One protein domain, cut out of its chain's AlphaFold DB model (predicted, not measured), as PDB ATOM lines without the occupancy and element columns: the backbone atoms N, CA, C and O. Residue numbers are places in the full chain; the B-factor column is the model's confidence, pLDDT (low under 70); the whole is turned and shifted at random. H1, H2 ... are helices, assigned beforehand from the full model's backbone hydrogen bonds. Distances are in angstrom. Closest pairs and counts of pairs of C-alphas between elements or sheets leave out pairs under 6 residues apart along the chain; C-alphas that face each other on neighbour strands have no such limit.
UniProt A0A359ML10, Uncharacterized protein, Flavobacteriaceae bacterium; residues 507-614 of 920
ATOM      1  N   GLU A 507     -25.383 -22.163  36.728       62.81
ATOM      2  CA  GLU A 507     -26.381 -23.110  36.230       62.81
ATOM      3  C   GLU A 507     -27.796 -22.510  36.195       62.81
ATOM      4  O   GLU A 507     -28.594 -22.844  35.310       62.81
ATOM      5  N   LYS A 508     -28.124 -21.591  37.118       58.44
ATOM      6  CA  LYS A 508     -29.388 -20.846  37.046       58.44
ATOM      7  C   LYS A 508     -29.291 -19.624  36.135       58.44
ATOM      8  O   LYS A 508     -30.294 -19.305  35.500       58.44
ATOM      9  N   GLY A 509     -28.111 -19.034  35.956       63.44
ATOM     10  CA  GLY A 509     -27.876 -18.092  34.860       63.44
ATOM     11  C   GLY A 509     -28.252 -18.709  33.507       63.44
ATOM     12  O   GLY A 509     -29.092 -18.177  32.778       63.44
ATOM     13  N   LEU A 510     -27.724 -19.901  33.222       70.56
ATOM     14  CA  LEU A 510     -28.061 -20.666  32.020       70.56
ATOM     15  C   LEU A 510     -29.567 -20.988  31.938       70.56
ATOM     16  O   LEU A 510     -30.166 -20.868  30.869       70.56
ATOM     17  N   LYS A 511     -30.214 -21.336  33.060       69.56
ATOM     18  CA  LYS A 511     -31.666 -21.586  33.111       69.56
ATOM     19  C   LYS A 511     -32.511 -20.335  32.838       69.56
ATOM     20  O   LYS A 511     -33.506 -20.429  32.124       69.56
ATOM     21  N   ASP A 512     -32.143 -19.178  33.378       63.94
ATOM     22  CA  ASP A 512     -32.881 -17.928  33.172       63.94
ATOM     23  C   ASP A 512     -32.697 -17.402  31.736       63.94
ATOM     24  O   ASP A 512     -33.639 -16.861  31.157       63.94
ATOM     25  N   PHE A 513     -31.536 -17.640  31.113       73.62
ATOM     26  CA  PHE A 513     -31.324 -17.399  29.680       73.62
ATOM     27  C   PHE A 513     -32.156 -18.352  28.807       73.62
ATOM     28  O   PHE A 513     -32.848 -17.895  27.899       73.62
ATOM     29  N   ARG A 514     -32.210 -19.650  29.144       73.44
ATOM     30  CA  ARG A 514     -33.139 -20.611  28.515       73.44
ATOM     31  C   ARG A 514     -34.598 -20.159  28.620       73.44
ATOM     32  O   ARG A 514     -35.310 -20.200  27.626       73.44
ATOM     33  N   LEU A 515     -35.027 -19.636  29.770       68.50
ATOM     34  CA  LEU A 515     -36.374 -19.075  29.969       68.50
ATOM     35  C   LEU A 515     -36.612 -17.721  29.265       68.50
ATOM     36  O   LEU A 515     -37.762 -17.302  29.136       68.50
ATOM     37  N   PHE A 516     -35.558 -17.027  28.824       70.31
ATOM     38  CA  PHE A 516     -35.663 -15.809  28.014       70.31
ATOM     39  C   PHE A 516     -35.820 -16.122  26.515       70.31
ATOM     40  O   PHE A 516     -36.575 -15.432  25.824       70.31
ATOM     41  N   ILE A 517     -35.115 -17.152  26.033       73.62
ATOM     42  CA  ILE A 517     -35.130 -17.631  24.640       73.62
ATOM     43  C   ILE A 517     -36.347 -18.534  24.362       73.62
ATOM     44  O   ILE A 517     -37.050 -18.351  23.366       73.62
ATOM     45  N   GLY A 518     -36.586 -19.516  25.232       62.19
ATOM     46  CA  GLY A 518     -37.517 -20.626  25.032       62.19
ATOM     47  C   GLY A 518     -38.939 -20.399  25.556       62.19
ATOM     48  O   GLY A 518     -39.316 -19.327  26.035       62.19
ATOM     49  N   HIS A 519     -39.761 -21.445  25.443       52.94
ATOM     50  CA  HIS A 519     -41.113 -21.484  26.011       52.94
ATOM     51  C   HIS A 519     -41.090 -21.918  27.485       52.94
ATOM     52  O   HIS A 519     -40.114 -22.470  27.982       52.94
ATOM     53  N   SER A 520     -42.208 -21.721  28.189       39.53
ATOM     54  CA  SER A 520     -42.515 -22.507  29.389       39.53
ATOM     55  C   SER A 520     -43.309 -23.749  28.984       39.53
ATOM     56  O   SER A 520     -44.401 -23.587  28.434       39.53
ATOM     57  N   ASP A 521     -42.808 -24.949  29.280       37.38
ATOM     58  CA  ASP A 521     -43.347 -26.233  28.801       37.38
ATOM     59  C   ASP A 521     -44.800 -26.520  29.211       37.38
ATOM     60  O   ASP A 521     -45.073 -27.163  30.227       37.38
ATOM     61  N   ARG A 522     -45.749 -26.070  28.382       35.19
ATOM     62  CA  ARG A 522     -47.137 -26.549  28.318       35.19
ATOM     63  C   ARG A 522     -47.621 -26.466  26.866       35.19
ATOM     64  O   ARG A 522     -47.445 -25.437  26.227       35.19
ATOM     65  N   TYR A 523     -48.297 -27.522  26.403       33.25
ATOM     66  CA  TYR A 523     -48.964 -27.646  25.091       33.25
ATOM     67  C   TYR A 523     -48.042 -27.830  23.867       33.25
ATOM     68  O   TYR A 523     -47.851 -26.934  23.052       33.25
ATOM     69  N   SER A 524     -47.594 -29.072  23.660       36.12
ATOM     70  CA  SER A 524     -46.860 -29.564  22.477       36.12
ATOM     71  C   SER A 524     -47.615 -29.493  21.136       36.12
ATOM     72  O   SER A 524     -47.039 -29.797  20.096       36.12
ATOM     73  N   ASN A 525     -48.900 -29.122  21.140       39.03
ATOM     74  CA  ASN A 525     -49.833 -29.343  20.024       39.03
ATOM     75  C   ASN A 525     -50.281 -28.030  19.341       39.03
ATOM     76  O   ASN A 525     -51.376 -27.970  18.786       39.03
ATOM     77  N   GLN A 526     -49.484 -26.965  19.443       37.50
ATOM     78  CA  GLN A 526     -49.815 -25.627  18.934       37.50
ATOM     79  C   GLN A 526     -49.182 -25.328  17.568       37.50
ATOM     80  O   GLN A 526     -48.084 -25.793  17.259       37.50
ATOM     81  N   THR A 527     -49.856 -24.494  16.772       44.09
ATOM     82  CA  THR A 527     -49.306 -23.922  15.531       44.09
ATOM     83  C   THR A 527     -48.174 -22.931  15.827       44.09
ATOM     84  O   THR A 527     -48.083 -22.384  16.926       44.09
ATOM     85  N   ASP A 528     -47.311 -22.634  14.851       39.44
ATOM     86  CA  ASP A 528     -46.171 -21.728  15.078       39.44
ATOM     87  C   ASP A 528     -46.596 -20.292  15.434       39.44
ATOM     88  O   ASP A 528     -45.920 -19.612  16.206       39.44
ATOM     89  N   ILE A 529     -47.774 -19.859  14.974       36.00
ATOM     90  CA  ILE A 529     -48.389 -18.585  15.374       36.00
ATOM     91  C   ILE A 529     -48.811 -18.617  16.852       36.00
ATOM     92  O   ILE A 529     -48.663 -17.619  17.556       36.00
ATOM     93  N   GLU A 530     -49.324 -19.741  17.352       36.03
ATOM     94  CA  GLU A 530     -49.702 -19.902  18.762       36.03
ATOM     95  C   GLU A 530     -48.471 -19.998  19.673       36.03
ATOM     96  O   GLU A 530     -48.423 -19.292  20.683       36.03
ATOM     97  N   LYS A 531     -47.426 -20.723  19.246       45.66
ATOM     98  CA  LYS A 531     -46.094 -20.710  19.877       45.66
ATOM     99  C   LYS A 531     -45.582 -19.272  20.027       45.66
ATOM    100  O   LYS A 531     -45.376 -18.796  21.145       45.66
ATOM    101  N   ILE A 532     -45.504 -18.520  18.922       42.34
ATOM    102  CA  ILE A 532     -45.089 -17.102  18.913       42.34
ATOM    103  C   ILE A 532     -46.011 -16.223  19.775       42.34
ATOM    104  O   ILE A 532     -45.544 -15.276  20.413       42.34
ATOM    105  N   ARG A 533     -47.314 -16.518  19.856       41.03
ATOM    106  CA  ARG A 533     -48.242 -15.798  20.746       41.03
ATOM    107  C   ARG A 533     -47.977 -16.075  22.226       41.03
ATOM    108  O   ARG A 533     -48.131 -15.129  23.002       41.03
ATOM    109  N   SER A 534     -47.565 -17.294  22.583       44.09
ATOM    110  CA  SER A 534     -47.257 -17.727  23.955       44.09
ATOM    111  C   SER A 534     -45.935 -17.169  24.508       44.09
ATOM    112  O   SER A 534     -45.782 -17.044  25.725       44.09
ATOM    113  N   LEU A 535     -45.005 -16.771  23.628       50.28
ATOM    114  CA  LEU A 535     -43.740 -16.139  24.009       50.28
ATOM    115  C   LEU A 535     -43.971 -14.891  24.878       50.28
ATOM    116  O   LEU A 535     -44.526 -13.882  24.432       50.28
ATOM    117  N   LYS A 536     -43.468 -14.935  26.116       51.19
ATOM    118  CA  LYS A 536     -43.441 -13.799  27.057       51.19
ATOM    119  C   LYS A 536     -42.580 -12.651  26.509       51.19
ATOM    120  O   LYS A 536     -42.994 -11.483  26.498       51.19
ATOM    121  N   ASN A 537     -41.418 -13.019  25.969       55.88
ATOM    122  CA  ASN A 537     -40.484 -12.145  25.272       55.88
ATOM    123  C   ASN A 537     -40.565 -12.456  23.774       55.88
ATOM    124  O   ASN A 537     -40.106 -13.501  23.322       55.88
ATOM    125  N   LYS A 538     -41.203 -11.565  23.015       59.81
ATOM    126  CA  LYS A 538     -41.338 -11.687  21.560       59.81
ATOM    127  C   LYS A 538     -40.195 -10.913  20.899       59.81
ATOM    128  O   LYS A 538     -39.938  -9.793  21.352       59.81
ATOM    129  N   PRO A 539     -39.551 -11.459  19.853       60.69
ATOM    130  CA  PRO A 539     -38.716 -10.670  18.959       60.69
ATOM    131  C   PRO A 539     -39.460  -9.438  18.445       60.69
ATOM    132  O   PRO A 539     -40.673  -9.494  18.237       60.69
ATOM    133  N   ALA A 540     -38.728  -8.346  18.239       54.62
ATOM    134  CA  ALA A 540     -39.259  -7.152  17.583       54.62
ATOM    135  C   ALA A 540     -39.152  -7.242  16.047       54.62
ATOM    136  O   ALA A 540     -39.847  -6.526  15.336       54.62
ATOM    137  N   ASP A 541     -38.281  -8.122  15.548       56.50
ATOM    138  CA  ASP A 541     -37.781  -8.137  14.178       56.50
ATOM    139  C   ASP A 541     -37.385  -9.559  13.711       56.50
ATOM    140  O   ASP A 541     -37.456 -10.541  14.461       56.50
ATOM    141  N   LEU A 542     -36.929  -9.669  12.458       63.34
ATOM    142  CA  LEU A 542     -36.479 -10.933  11.867       63.34
ATOM    143  C   LEU A 542     -35.153 -11.445  12.453       63.34
ATOM    144  O   LEU A 542     -35.023 -12.656  12.635       63.34
ATOM    145  N   GLY A 543     -34.204 -10.564  12.785       66.56
ATOM    146  CA  GLY A 543     -32.925 -10.942  13.390       66.56
ATOM    147  C   GLY A 543     -33.118 -11.500  14.799       66.56
ATOM    148  O   GLY A 543     -32.636 -12.590  15.102       66.56
ATOM    149  N   GLY A 544     -33.942 -10.853  15.628       68.06
ATOM    150  CA  GLY A 544     -34.330 -11.387  16.934       68.06
ATOM    151  C   GLY A 544     -35.063 -12.731  16.850       68.06
ATOM    152  O   GLY A 544     -34.902 -13.590  17.719       68.06
ATOM    153  N   ASN A 545     -35.854 -12.964  15.796       71.06
ATOM    154  CA  ASN A 545     -36.516 -14.252  15.582       71.06
ATOM    155  C   ASN A 545     -35.533 -15.354  15.146       71.06
ATOM    156  O   ASN A 545     -35.641 -16.475  15.644       71.06
ATOM    157  N   ASP A 546     -34.572 -15.033  14.274       73.62
ATOM    158  CA  ASP A 546     -33.482 -15.924  13.853       73.62
ATOM    159  C   ASP A 546     -32.592 -16.308  15.051       73.62
ATOM    160  O   ASP A 546     -32.373 -17.499  15.283       73.62
ATOM    161  N   LEU A 547     -32.210 -15.329  15.892       81.50
ATOM    162  CA  LEU A 547     -31.539 -15.569  17.178       81.50
ATOM    163  C   LEU A 547     -32.340 -16.546  18.041       81.50
ATOM    164  O   LEU A 547     -31.803 -17.568  18.456       81.50
ATOM    165  N   ARG A 548     -33.630 -16.277  18.300       82.69
ATOM    166  CA  ARG A 548     -34.442 -17.138  19.180       82.69
ATOM    167  C   ARG A 548     -34.469 -18.589  18.697       82.69
ATOM    168  O   ARG A 548     -34.295 -19.497  19.504       82.69
ATOM    169  N   VAL A 549     -34.712 -18.815  17.404       77.62
ATOM    170  CA  VAL A 549     -34.842 -20.173  16.845       77.62
ATOM    171  C   VAL A 549     -33.516 -20.928  16.924       77.62
ATOM    172  O   VAL A 549     -33.487 -22.034  17.463       77.62
ATOM    173  N   LYS A 550     -32.422 -20.322  16.447       83.12
ATOM    174  CA  LYS A 550     -31.087 -20.937  16.475       83.12
ATOM    175  C   LYS A 550     -30.609 -21.208  17.906       83.12
ATOM    176  O   LYS A 550     -30.101 -22.289  18.191       83.12
ATOM    177  N   LEU A 551     -30.805 -20.253  18.820       86.88
ATOM    178  CA  LEU A 551     -30.355 -20.379  20.207       86.88
ATOM    179  C   LEU A 551     -31.186 -21.376  21.017       86.88
ATOM    180  O   LEU A 551     -30.602 -22.075  21.836       86.88
ATOM    181  N   SER A 552     -32.499 -21.507  20.777       80.75
ATOM    182  CA  SER A 552     -33.285 -22.586  21.402       80.75
ATOM    183  C   SER A 552     -32.730 -23.945  20.973       80.75
ATOM    184  O   SER A 552     -32.370 -24.743  21.825       80.75
ATOM    185  N   ALA A 553     -32.516 -24.164  19.669       81.81
ATOM    186  CA  ALA A 553     -31.979 -25.428  19.161       81.81
ATOM    187  C   ALA A 553     -30.620 -25.820  19.783       81.81
ATOM    188  O   ALA A 553     -30.400 -26.995  20.060       81.81
ATOM    189  N   ILE A 554     -29.734 -24.852  20.057       84.69
ATOM    190  CA  ILE A 554     -28.464 -25.099  20.766       84.69
ATOM    191  C   ILE A 554     -28.694 -25.386  22.258       84.69
ATOM    192  O   ILE A 554     -28.113 -26.316  22.814       84.69
ATOM    193  N   LEU A 555     -29.542 -24.597  22.921       81.25
ATOM    194  CA  LEU A 555     -29.801 -24.710  24.358       81.25
ATOM    195  C   LEU A 555     -30.604 -25.963  24.741       81.25
ATOM    196  O   LEU A 555     -30.452 -26.448  25.865       81.25
ATOM    197  N   ASP A 556     -31.430 -26.464  23.826       79.62
ATOM    198  CA  ASP A 556     -32.283 -27.641  23.986       79.62
ATOM    199  C   ASP A 556     -31.568 -28.945  23.555       79.62
ATOM    200  O   ASP A 556     -32.039 -30.037  23.880       79.62
ATOM    201  N   ASN A 557     -30.414 -28.864  22.869       78.12
ATOM    202  CA  ASN A 557     -29.631 -30.042  22.474       78.12
ATOM    203  C   ASN A 557     -28.897 -30.669  23.681       78.12
ATOM    204  O   ASN A 557     -28.078 -30.032  24.349       78.12
ATOM    205  N   SER A 558     -29.159 -31.954  23.929       74.81
ATOM    206  CA  SER A 558     -28.554 -32.760  24.995       74.81
ATOM    207  C   SER A 558     -27.169 -33.334  24.660       74.81
ATOM    208  O   SER A 558     -26.519 -33.894  25.542       74.81
ATOM    209  N   GLU A 559     -26.685 -33.189  23.423       78.44
ATOM    210  CA  GLU A 559     -25.358 -33.663  22.999       78.44
ATOM    211  C   GLU A 559     -24.200 -32.807  23.544       78.44
ATOM    212  O   GLU A 559     -23.068 -33.292  23.638       78.44
ATOM    213  N   TYR A 560     -24.458 -31.552  23.934       78.38
ATOM    214  CA  TYR A 560     -23.443 -30.651  24.487       78.38
ATOM    215  C   TYR A 560     -22.981 -31.096  25.879       78.38
ATOM    216  O   TYR A 560     -23.657 -30.892  26.886       78.38
ATOM    217  N   LYS A 561     -21.764 -31.647  25.943       76.38
ATOM    218  CA  LYS A 561     -21.146 -32.152  27.182       76.38
ATOM    219  C   LYS A 561     -20.498 -31.066  28.050       76.38
ATOM    220  O   LYS A 561     -20.122 -31.354  29.181       76.38
ATOM    221  N   SER A 562     -20.343 -29.839  27.542       78.25
ATOM    222  CA  SER A 562     -19.752 -28.722  28.288       78.25
ATOM    223  C   SER A 562     -20.348 -27.366  27.890       78.25
ATOM    224  O   SER A 562     -20.788 -27.166  26.754       78.25
ATOM    225  N   TRP A 563     -20.303 -26.400  28.816       80.19
ATOM    226  CA  TRP A 563     -20.607 -24.997  28.513       80.19
ATOM    227  C   TRP A 563     -19.627 -24.401  27.498       80.19
ATOM    228  O   TRP A 563     -20.037 -23.617  26.647       80.19
ATOM    229  N   ASN A 564     -18.354 -24.803  27.531       81.19
ATOM    230  CA  ASN A 564     -17.320 -24.262  26.647       81.19
ATOM    231  C   ASN A 564     -17.545 -24.631  25.177       81.19
ATOM    232  O   ASN A 564     -16.965 -23.989  24.310       81.19
ATOM    233  N   ASP A 565     -18.358 -25.643  24.882       82.81
ATOM    234  CA  ASP A 565     -18.699 -26.025  23.509       82.81
ATOM    235  C   ASP A 565     -20.029 -25.392  23.089       82.81
ATOM    236  O   ASP A 565     -20.087 -24.712  22.068       82.81
ATOM    237  N   MET A 566     -21.048 -25.468  23.951       86.06
ATOM    238  CA  MET A 566     -22.338 -24.790  23.754       86.06
ATOM    239  C   MET A 566     -22.187 -23.272  23.549       86.06
ATOM    240  O   MET A 566     -22.862 -22.681  22.711       86.06
ATOM    241  N   SER A 567     -21.286 -22.622  24.291       87.19
ATOM    242  CA  SER A 567     -21.071 -21.172  24.204       87.19
ATOM    243  C   SER A 567     -20.355 -20.726  22.925       87.19
ATOM    244  O   SER A 567     -20.639 -19.627  22.457       87.19
ATOM    245  N   LYS A 568     -19.502 -21.560  22.308       89.94
ATOM    246  CA  LYS A 568     -18.903 -21.262  20.988       89.94
ATOM    247  C   LYS A 568     -19.972 -21.210  19.900       89.94
ATOM    248  O   LYS A 568     -19.961 -20.302  19.074       89.94
ATOM    249  N   ASP A 569     -20.922 -22.140  19.935       89.75
ATOM    250  CA  ASP A 569     -21.988 -22.213  18.934       89.75
ATOM    251  C   ASP A 569     -23.029 -21.101  19.140       89.75
ATOM    252  O   ASP A 569     -23.502 -20.508  18.169       89.75
ATOM    253  N   ILE A 570     -23.325 -20.735  20.397       92.06
ATOM    254  CA  ILE A 570     -24.112 -19.531  20.722       92.06
ATOM    255  C   ILE A 570     -23.404 -18.262  20.214       92.06
ATOM    256  O   ILE A 570     -24.049 -17.398  19.620       92.06
ATOM    257  N   GLU A 571     -22.089 -18.152  20.412       94.06
ATOM    258  CA  GLU A 571     -21.282 -17.027  19.925       94.06
ATOM    259  C   GLU A 571     -21.280 -16.930  18.397       94.06
ATOM    260  O   GLU A 571     -21.513 -15.848  17.852       94.06
ATOM    261  N   PHE A 572     -21.087 -18.056  17.707       94.44
ATOM    262  CA  PHE A 572     -21.172 -18.130  16.253       94.44
ATOM    263  C   PHE A 572     -22.549 -17.684  15.748       94.44
ATOM    264  O   PHE A 572     -22.627 -16.833  14.866       94.44
ATOM    265  N   VAL A 573     -23.635 -18.191  16.345       93.94
ATOM    266  CA  VAL A 573     -25.010 -17.800  15.997       93.94
ATOM    267  C   VAL A 573     -25.257 -16.310  16.209       93.94
ATOM    268  O   VAL A 573     -25.867 -15.672  15.351       93.94
ATOM    269  N   ILE A 574     -24.795 -15.742  17.324       93.56
ATOM    270  CA  ILE A 574     -24.977 -14.318  17.609       93.56
ATOM    271  C   ILE A 574     -24.204 -13.468  16.595       93.56
ATOM    272  O   ILE A 574     -24.801 -12.570  16.008       93.56
ATOM    273  N   ASN A 575     -22.931 -13.769  16.323       93.75
ATOM    274  CA  ASN A 575     -22.139 -13.012  15.349       93.75
ATOM    275  C   ASN A 575     -22.680 -13.164  13.906       93.75
ATOM    276  O   ASN A 575     -22.806 -12.160  13.210       93.75
ATOM    277  N   ASP A 576     -23.079 -14.370  13.471       94.19
ATOM    278  CA  ASP A 576     -23.715 -14.614  12.158       94.19
ATOM    279  C   ASP A 576     -25.006 -13.804  11.997       94.19
ATOM    280  O   ASP A 576     -25.157 -13.042  11.040       94.19
ATOM    281  N   THR A 577     -25.933 -13.916  12.951       87.69
ATOM    282  CA  THR A 577     -27.216 -13.217  12.867       87.69
ATOM    283  C   THR A 577     -27.039 -11.695  12.958       87.69
ATOM    284  O   THR A 577     -27.713 -10.972  12.226       87.69
ATOM    285  N   TYR A 578     -26.105 -11.178  13.763       88.31
ATOM    286  CA  TYR A 578     -25.840  -9.736  13.814       88.31
ATOM    287  C   TYR A 578     -25.207  -9.193  12.527       88.31
ATOM    288  O   TYR A 578     -25.687  -8.186  12.002       88.31
ATOM    289  N   LYS A 579     -24.215  -9.888  11.955       90.00
ATOM    290  CA  LYS A 579     -23.635  -9.538  10.649       90.00
ATOM    291  C   LYS A 579     -24.701  -9.558   9.547       90.00
ATOM    292  O   LYS A 579     -24.759  -8.650   8.723       90.00
ATOM    293  N   LYS A 580     -25.569 -10.575   9.550       86.12
ATOM    294  CA  LYS A 580     -26.601 -10.813   8.527       86.12
ATOM    295  C   LYS A 580     -27.770  -9.823   8.561       86.12
ATOM    296  O   LYS A 580     -28.279  -9.492   7.494       86.12
ATOM    297  N   TYR A 581     -28.232  -9.404   9.742       77.81
ATOM    298  CA  TYR A 581     -29.441  -8.571   9.882       77.81
ATOM    299  C   TYR A 581     -29.178  -7.122  10.308       77.81
ATOM    300  O   TYR A 581     -30.036  -6.279  10.059       77.81
ATOM    301  N   TYR A 582     -28.024  -6.823  10.916       77.19
ATOM    302  CA  TYR A 582     -27.670  -5.473  11.380       77.19
ATOM    303  C   TYR A 582     -26.322  -4.974  10.825       77.19
ATOM    304  O   TYR A 582     -25.917  -3.863  11.133       77.19
ATOM    305  N   GLY A 583     -25.602  -5.780  10.032       80.88
ATOM    306  CA  GLY A 583     -24.301  -5.411   9.453       80.88
ATOM    307  C   GLY A 583     -23.116  -5.436  10.430       80.88
ATOM    308  O   GLY A 583     -21.993  -5.142  10.026       80.88
ATOM    309  N   ILE A 584     -23.333  -5.809  11.697       81.00
ATOM    310  CA  ILE A 584     -22.330  -5.687  12.764       81.00
ATOM    311  C   ILE A 584     -21.439  -6.933  12.819       81.00
ATOM    312  O   ILE A 584     -21.866  -7.999  13.267       81.00
ATOM    313  N   ASP A 585     -20.184  -6.783  12.397       89.31
ATOM    314  CA  ASP A 585     -19.152  -7.818  12.507       89.31
ATOM    315  C   ASP A 585     -18.635  -7.992  13.945       89.31
ATOM    316  O   ASP A 585     -18.425  -7.017  14.670       89.31
ATOM    317  N   ASP A 586     -18.409  -9.249  14.350       87.94
ATOM    318  CA  ASP A 586     -17.912  -9.670  15.673       87.94
ATOM    319  C   ASP A 586     -18.563  -8.934  16.867       87.94
ATOM    320  O   ASP A 586     -17.885  -8.542  17.821       87.94
ATOM    321  N   VAL A 587     -19.890  -8.746  16.851       85.94
ATOM    322  CA  VAL A 587     -20.656  -7.995  17.870       85.94
ATOM    323  C   VAL A 587     -20.342  -8.401  19.325       85.94
ATOM    324  O   VAL A 587     -20.368  -7.571  20.246       85.94
ATOM    325  N   ILE A 588     -19.996  -9.669  19.579       85.12
ATOM    326  CA  ILE A 588     -19.625 -10.124  20.928       85.12
ATOM    327  C   ILE A 588     -18.341  -9.447  21.419       85.12
ATOM    328  O   ILE A 588     -18.281  -9.044  22.583       85.12
ATOM    329  N   LYS A 589     -17.376  -9.215  20.529       85.00
ATOM    330  CA  LYS A 589     -16.134  -8.486  20.800       85.00
ATOM    331  C   LYS A 589     -16.312  -6.970  20.677       85.00
ATOM    332  O   LYS A 589     -15.855  -6.238  21.547       85.00
ATOM    333  N   ASN A 590     -16.987  -6.511  19.624       78.56
ATOM    334  CA  ASN A 590     -17.014  -5.100  19.226       78.56
ATOM    335  C   ASN A 590     -18.148  -4.288  19.884       78.56
ATOM    336  O   ASN A 590     -18.064  -3.067  19.965       78.56
ATOM    337  N   GLY A 591     -19.195  -4.950  20.388       75.19
ATOM    338  CA  GLY A 591     -20.421  -4.281  20.838       75.19
ATOM    339  C   GLY A 591     -21.331  -3.900  19.669       75.19
ATOM    340  O   GLY A 591     -21.116  -4.346  18.547       75.19
ATOM    341  N   VAL A 592     -22.370  -3.105  19.950       66.75
ATOM    342  CA  VAL A 592     -23.345  -2.650  18.935       66.75
ATOM    343  C   VAL A 592     -23.044  -1.260  18.359       66.75
ATOM    344  O   VAL A 592     -23.627  -0.893  17.347       66.75
ATOM    345  N   GLY A 593     -22.129  -0.496  18.967       66.62
ATOM    346  CA  GLY A 593     -21.836   0.880  18.549       66.62
ATOM    347  C   GLY A 593     -23.072   1.786  18.600       66.62
ATOM    348  O   GLY A 593     -23.903   1.649  19.500       66.62
ATOM    349  N   ASP A 594     -23.184   2.676  17.615       60.03
ATOM    350  CA  ASP A 594     -24.322   3.587  17.426       60.03
ATOM    351  C   ASP A 594     -25.483   2.959  16.613       60.03
ATOM    352  O   ASP A 594     -26.478   3.629  16.334       60.03
ATOM    353  N   GLU A 595     -25.371   1.685  16.213       61.91
ATOM    354  CA  GLU A 595     -26.336   1.022  15.323       61.91
ATOM    355  C   GLU A 595     -27.675   0.706  16.006       61.91
ATOM    356  O   GLU A 595     -27.747   0.292  17.169       61.91
ATOM    357  N   VAL A 596     -28.769   0.837  15.248       61.47
ATOM    358  CA  VAL A 596     -30.147   0.700  15.758       61.47
ATOM    359  C   VAL A 596     -30.556  -0.776  15.871       61.47
ATOM    360  O   VAL A 596     -31.383  -1.294  15.120       61.47
ATOM    361  N   VAL A 597     -29.973  -1.473  16.846       60.25
ATOM    362  CA  VAL A 597     -30.282  -2.877  17.160       60.25
ATOM    363  C   VAL A 597     -31.572  -2.977  17.992       60.25
ATOM    364  O   VAL A 597     -31.633  -2.422  19.093       60.25
ATOM    365  N   PRO A 598     -32.597  -3.736  17.553       60.66
ATOM    366  CA  PRO A 598     -33.840  -3.888  18.307       60.66
ATOM    367  C   PRO A 598     -33.646  -4.504  19.701       60.66
ATOM    368  O   PRO A 598     -32.899  -5.472  19.880       60.66
ATOM    369  N   PHE A 599     -34.407  -3.989  20.679       60.81
ATOM    370  CA  PHE A 599     -34.374  -4.355  22.106       60.81
ATOM    371  C   PHE A 599     -34.120  -5.842  22.384       60.81
ATOM    372  O   PHE A 599     -33.258  -6.191  23.188       60.81
ATOM    373  N   TYR A 600     -34.888  -6.727  21.738       66.56
ATOM    374  CA  TYR A 600     -34.851  -8.163  22.012       66.56
ATOM    375  C   TYR A 600     -33.478  -8.770  21.692       66.56
ATOM    376  O   TYR A 600     -32.940  -9.529  22.496       66.56
ATOM    377  N   SER A 601     -32.885  -8.382  20.564       71.62
ATOM    378  CA  SER A 601     -31.582  -8.870  20.112       71.62
ATOM    379  C   SER A 601     -30.447  -8.345  20.985       71.62
ATOM    380  O   SER A 601     -29.562  -9.124  21.351       71.62
ATOM    381  N   LYS A 602     -30.488  -7.063  21.385       71.62
ATOM    382  CA  LYS A 602     -29.512  -6.490  22.329       71.62
ATOM    383  C   LYS A 602     -29.565  -7.217  23.682       71.62
ATOM    384  O   LYS A 602     -28.543  -7.640  24.206       71.62
ATOM    385  N   ASN A 603     -30.770  -7.496  24.182       70.38
ATOM    386  CA  ASN A 603     -30.999  -8.238  25.428       70.38
ATOM    387  C   ASN A 603     -30.473  -9.694  25.362       70.38
ATOM    388  O   ASN A 603     -29.988 -10.208  26.366       70.38
ATOM    389  N   ILE A 604     -30.503 -10.354  24.192       78.44
ATOM    390  CA  ILE A 604     -29.832 -11.656  23.984       78.44
ATOM    391  C   ILE A 604     -28.310 -11.514  24.067       78.44
ATOM    392  O   ILE A 604     -27.669 -12.277  24.789       78.44
ATOM    393  N   LEU A 605     -27.747 -10.552  23.330       80.75
ATOM    394  CA  LEU A 605     -26.307 -10.299  23.269       80.75
ATOM    395  C   LEU A 605     -25.737 -10.037  24.667       80.75
ATOM    396  O   LEU A 605     -24.815 -10.732  25.090       80.75
ATOM    397  N   ASP A 606     -26.315  -9.079  25.390       73.44
ATOM    398  CA  ASP A 606     -25.843  -8.666  26.711       73.44
ATOM    399  C   ASP A 606     -25.943  -9.826  27.714       73.44
ATOM    400  O   ASP A 606     -24.997 -10.091  28.457       73.44
ATOM    401  N   ARG A 607     -27.034 -10.607  27.678       74.56
ATOM    402  CA  ARG A 607     -27.165 -11.808  28.518       74.56
ATOM    403  C   ARG A 607     -26.117 -12.867  28.208       74.56
ATOM    404  O   ARG A 607     -25.583 -13.477  29.132       74.56
ATOM    405  N   PHE A 608     -25.829 -13.104  26.930       82.88
ATOM    406  CA  PHE A 608     -24.835 -14.099  26.559       82.88
ATOM    407  C   PHE A 608     -23.411 -13.657  26.921       82.88
ATOM    408  O   PHE A 608     -22.667 -14.471  27.463       82.88
ATOM    409  N   LYS A 609     -23.040 -12.384  26.701       77.75
ATOM    410  CA  LYS A 609     -21.718 -11.856  27.099       77.75
ATOM    411  C   LYS A 609     -21.431 -12.124  28.578       77.75
ATOM    412  O   LYS A 609     -20.347 -12.598  28.905       77.75
ATOM    413  N   ARG A 610     -22.425 -11.899  29.441       69.06
ATOM    414  CA  ARG A 610     -22.341 -12.118  30.892       69.06
ATOM    415  C   ARG A 610     -22.180 -13.595  31.263       69.06
ATOM    416  O   ARG A 610     -21.241 -13.939  31.972       69.06
ATOM    417  N   LEU A 611     -22.998 -14.491  30.696       71.19
ATOM    418  CA  LEU A 611     -22.823 -15.945  30.883       71.19
ATOM    419  C   LEU A 611     -21.466 -16.447  30.368       71.19
ATOM    420  O   LEU A 611     -20.860 -17.339  30.962       71.19
ATOM    421  N   LYS A 612     -20.972 -15.890  29.255       75.00
ATOM    422  CA  LYS A 612     -19.645 -16.207  28.716       75.00
ATOM    423  C   LYS A 612     -18.525 -15.716  29.648       75.00
ATOM    424  O   LYS A 612     -17.510 -16.398  29.752       75.00
ATOM    425  N   GLY A 613     -18.732 -14.602  30.351       67.19
ATOM    426  CA  GLY A 613     -17.886 -14.095  31.440       67.19
ATOM    427  C   GLY A 613     -18.126 -14.740  32.814       67.19
ATOM    428  O   GLY A 613     -17.706 -14.180  33.819       67.19
ATOM    429  N   GLY A 614     -18.827 -15.878  32.882       56.41
ATOM    430  CA  GLY A 614     -19.027 -16.645  34.119       56.41
ATOM    431  C   GLY A 614     -20.108 -16.119  35.075       56.41
ATOM    432  O   GLY A 614     -20.406 -16.795  36.058       56.41
TER     433      GLY A 614
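This is residues 507 to 614 of the 920 residues of an uncharacterized protein of Flavobacteriaceae bacterium (UniProt A0A359ML10). What is built round H4, the longest helix? H4 and H3 form a hairpin with H6 and H1 over it, an up-and-down bundle, each helix running against the one before; H2 and short H5 lie at opposite sides. What is printed? 108 residues with six named helices, H1 to H6, no named strand: all helix, compact, radius of gyration of the C-alphas 13.8 A, spans 40 by 32 by 19 A.

What touches H4, residues 563 to 582? H3, residues 542 to 556, does at a shallow tilt of 12 degrees, opposite ways; their closest C-alphas, of Gly 543 and Tyr 581, are 5.5 A apart. Are the backbones helical? Every O i to N i+4 pair is within hydrogen-bond range in H3, H1 (507 to 517), H2 (528 to 534) and H6 (599 to 612); H4 has 15 of 16; H5 (587 to 590) is too short.

Where does H1 begin? C-alpha 507 is at (-26.381, -23.110, 36.230). Where does H6 end? C-alpha 612 is at (-19.645, -16.207, 28.716). How long is H4? It measures 26.9 A.

Is anything cut? The printed part has no cut. Where is confidence low? Residues 518 to 544, among others, are under 70.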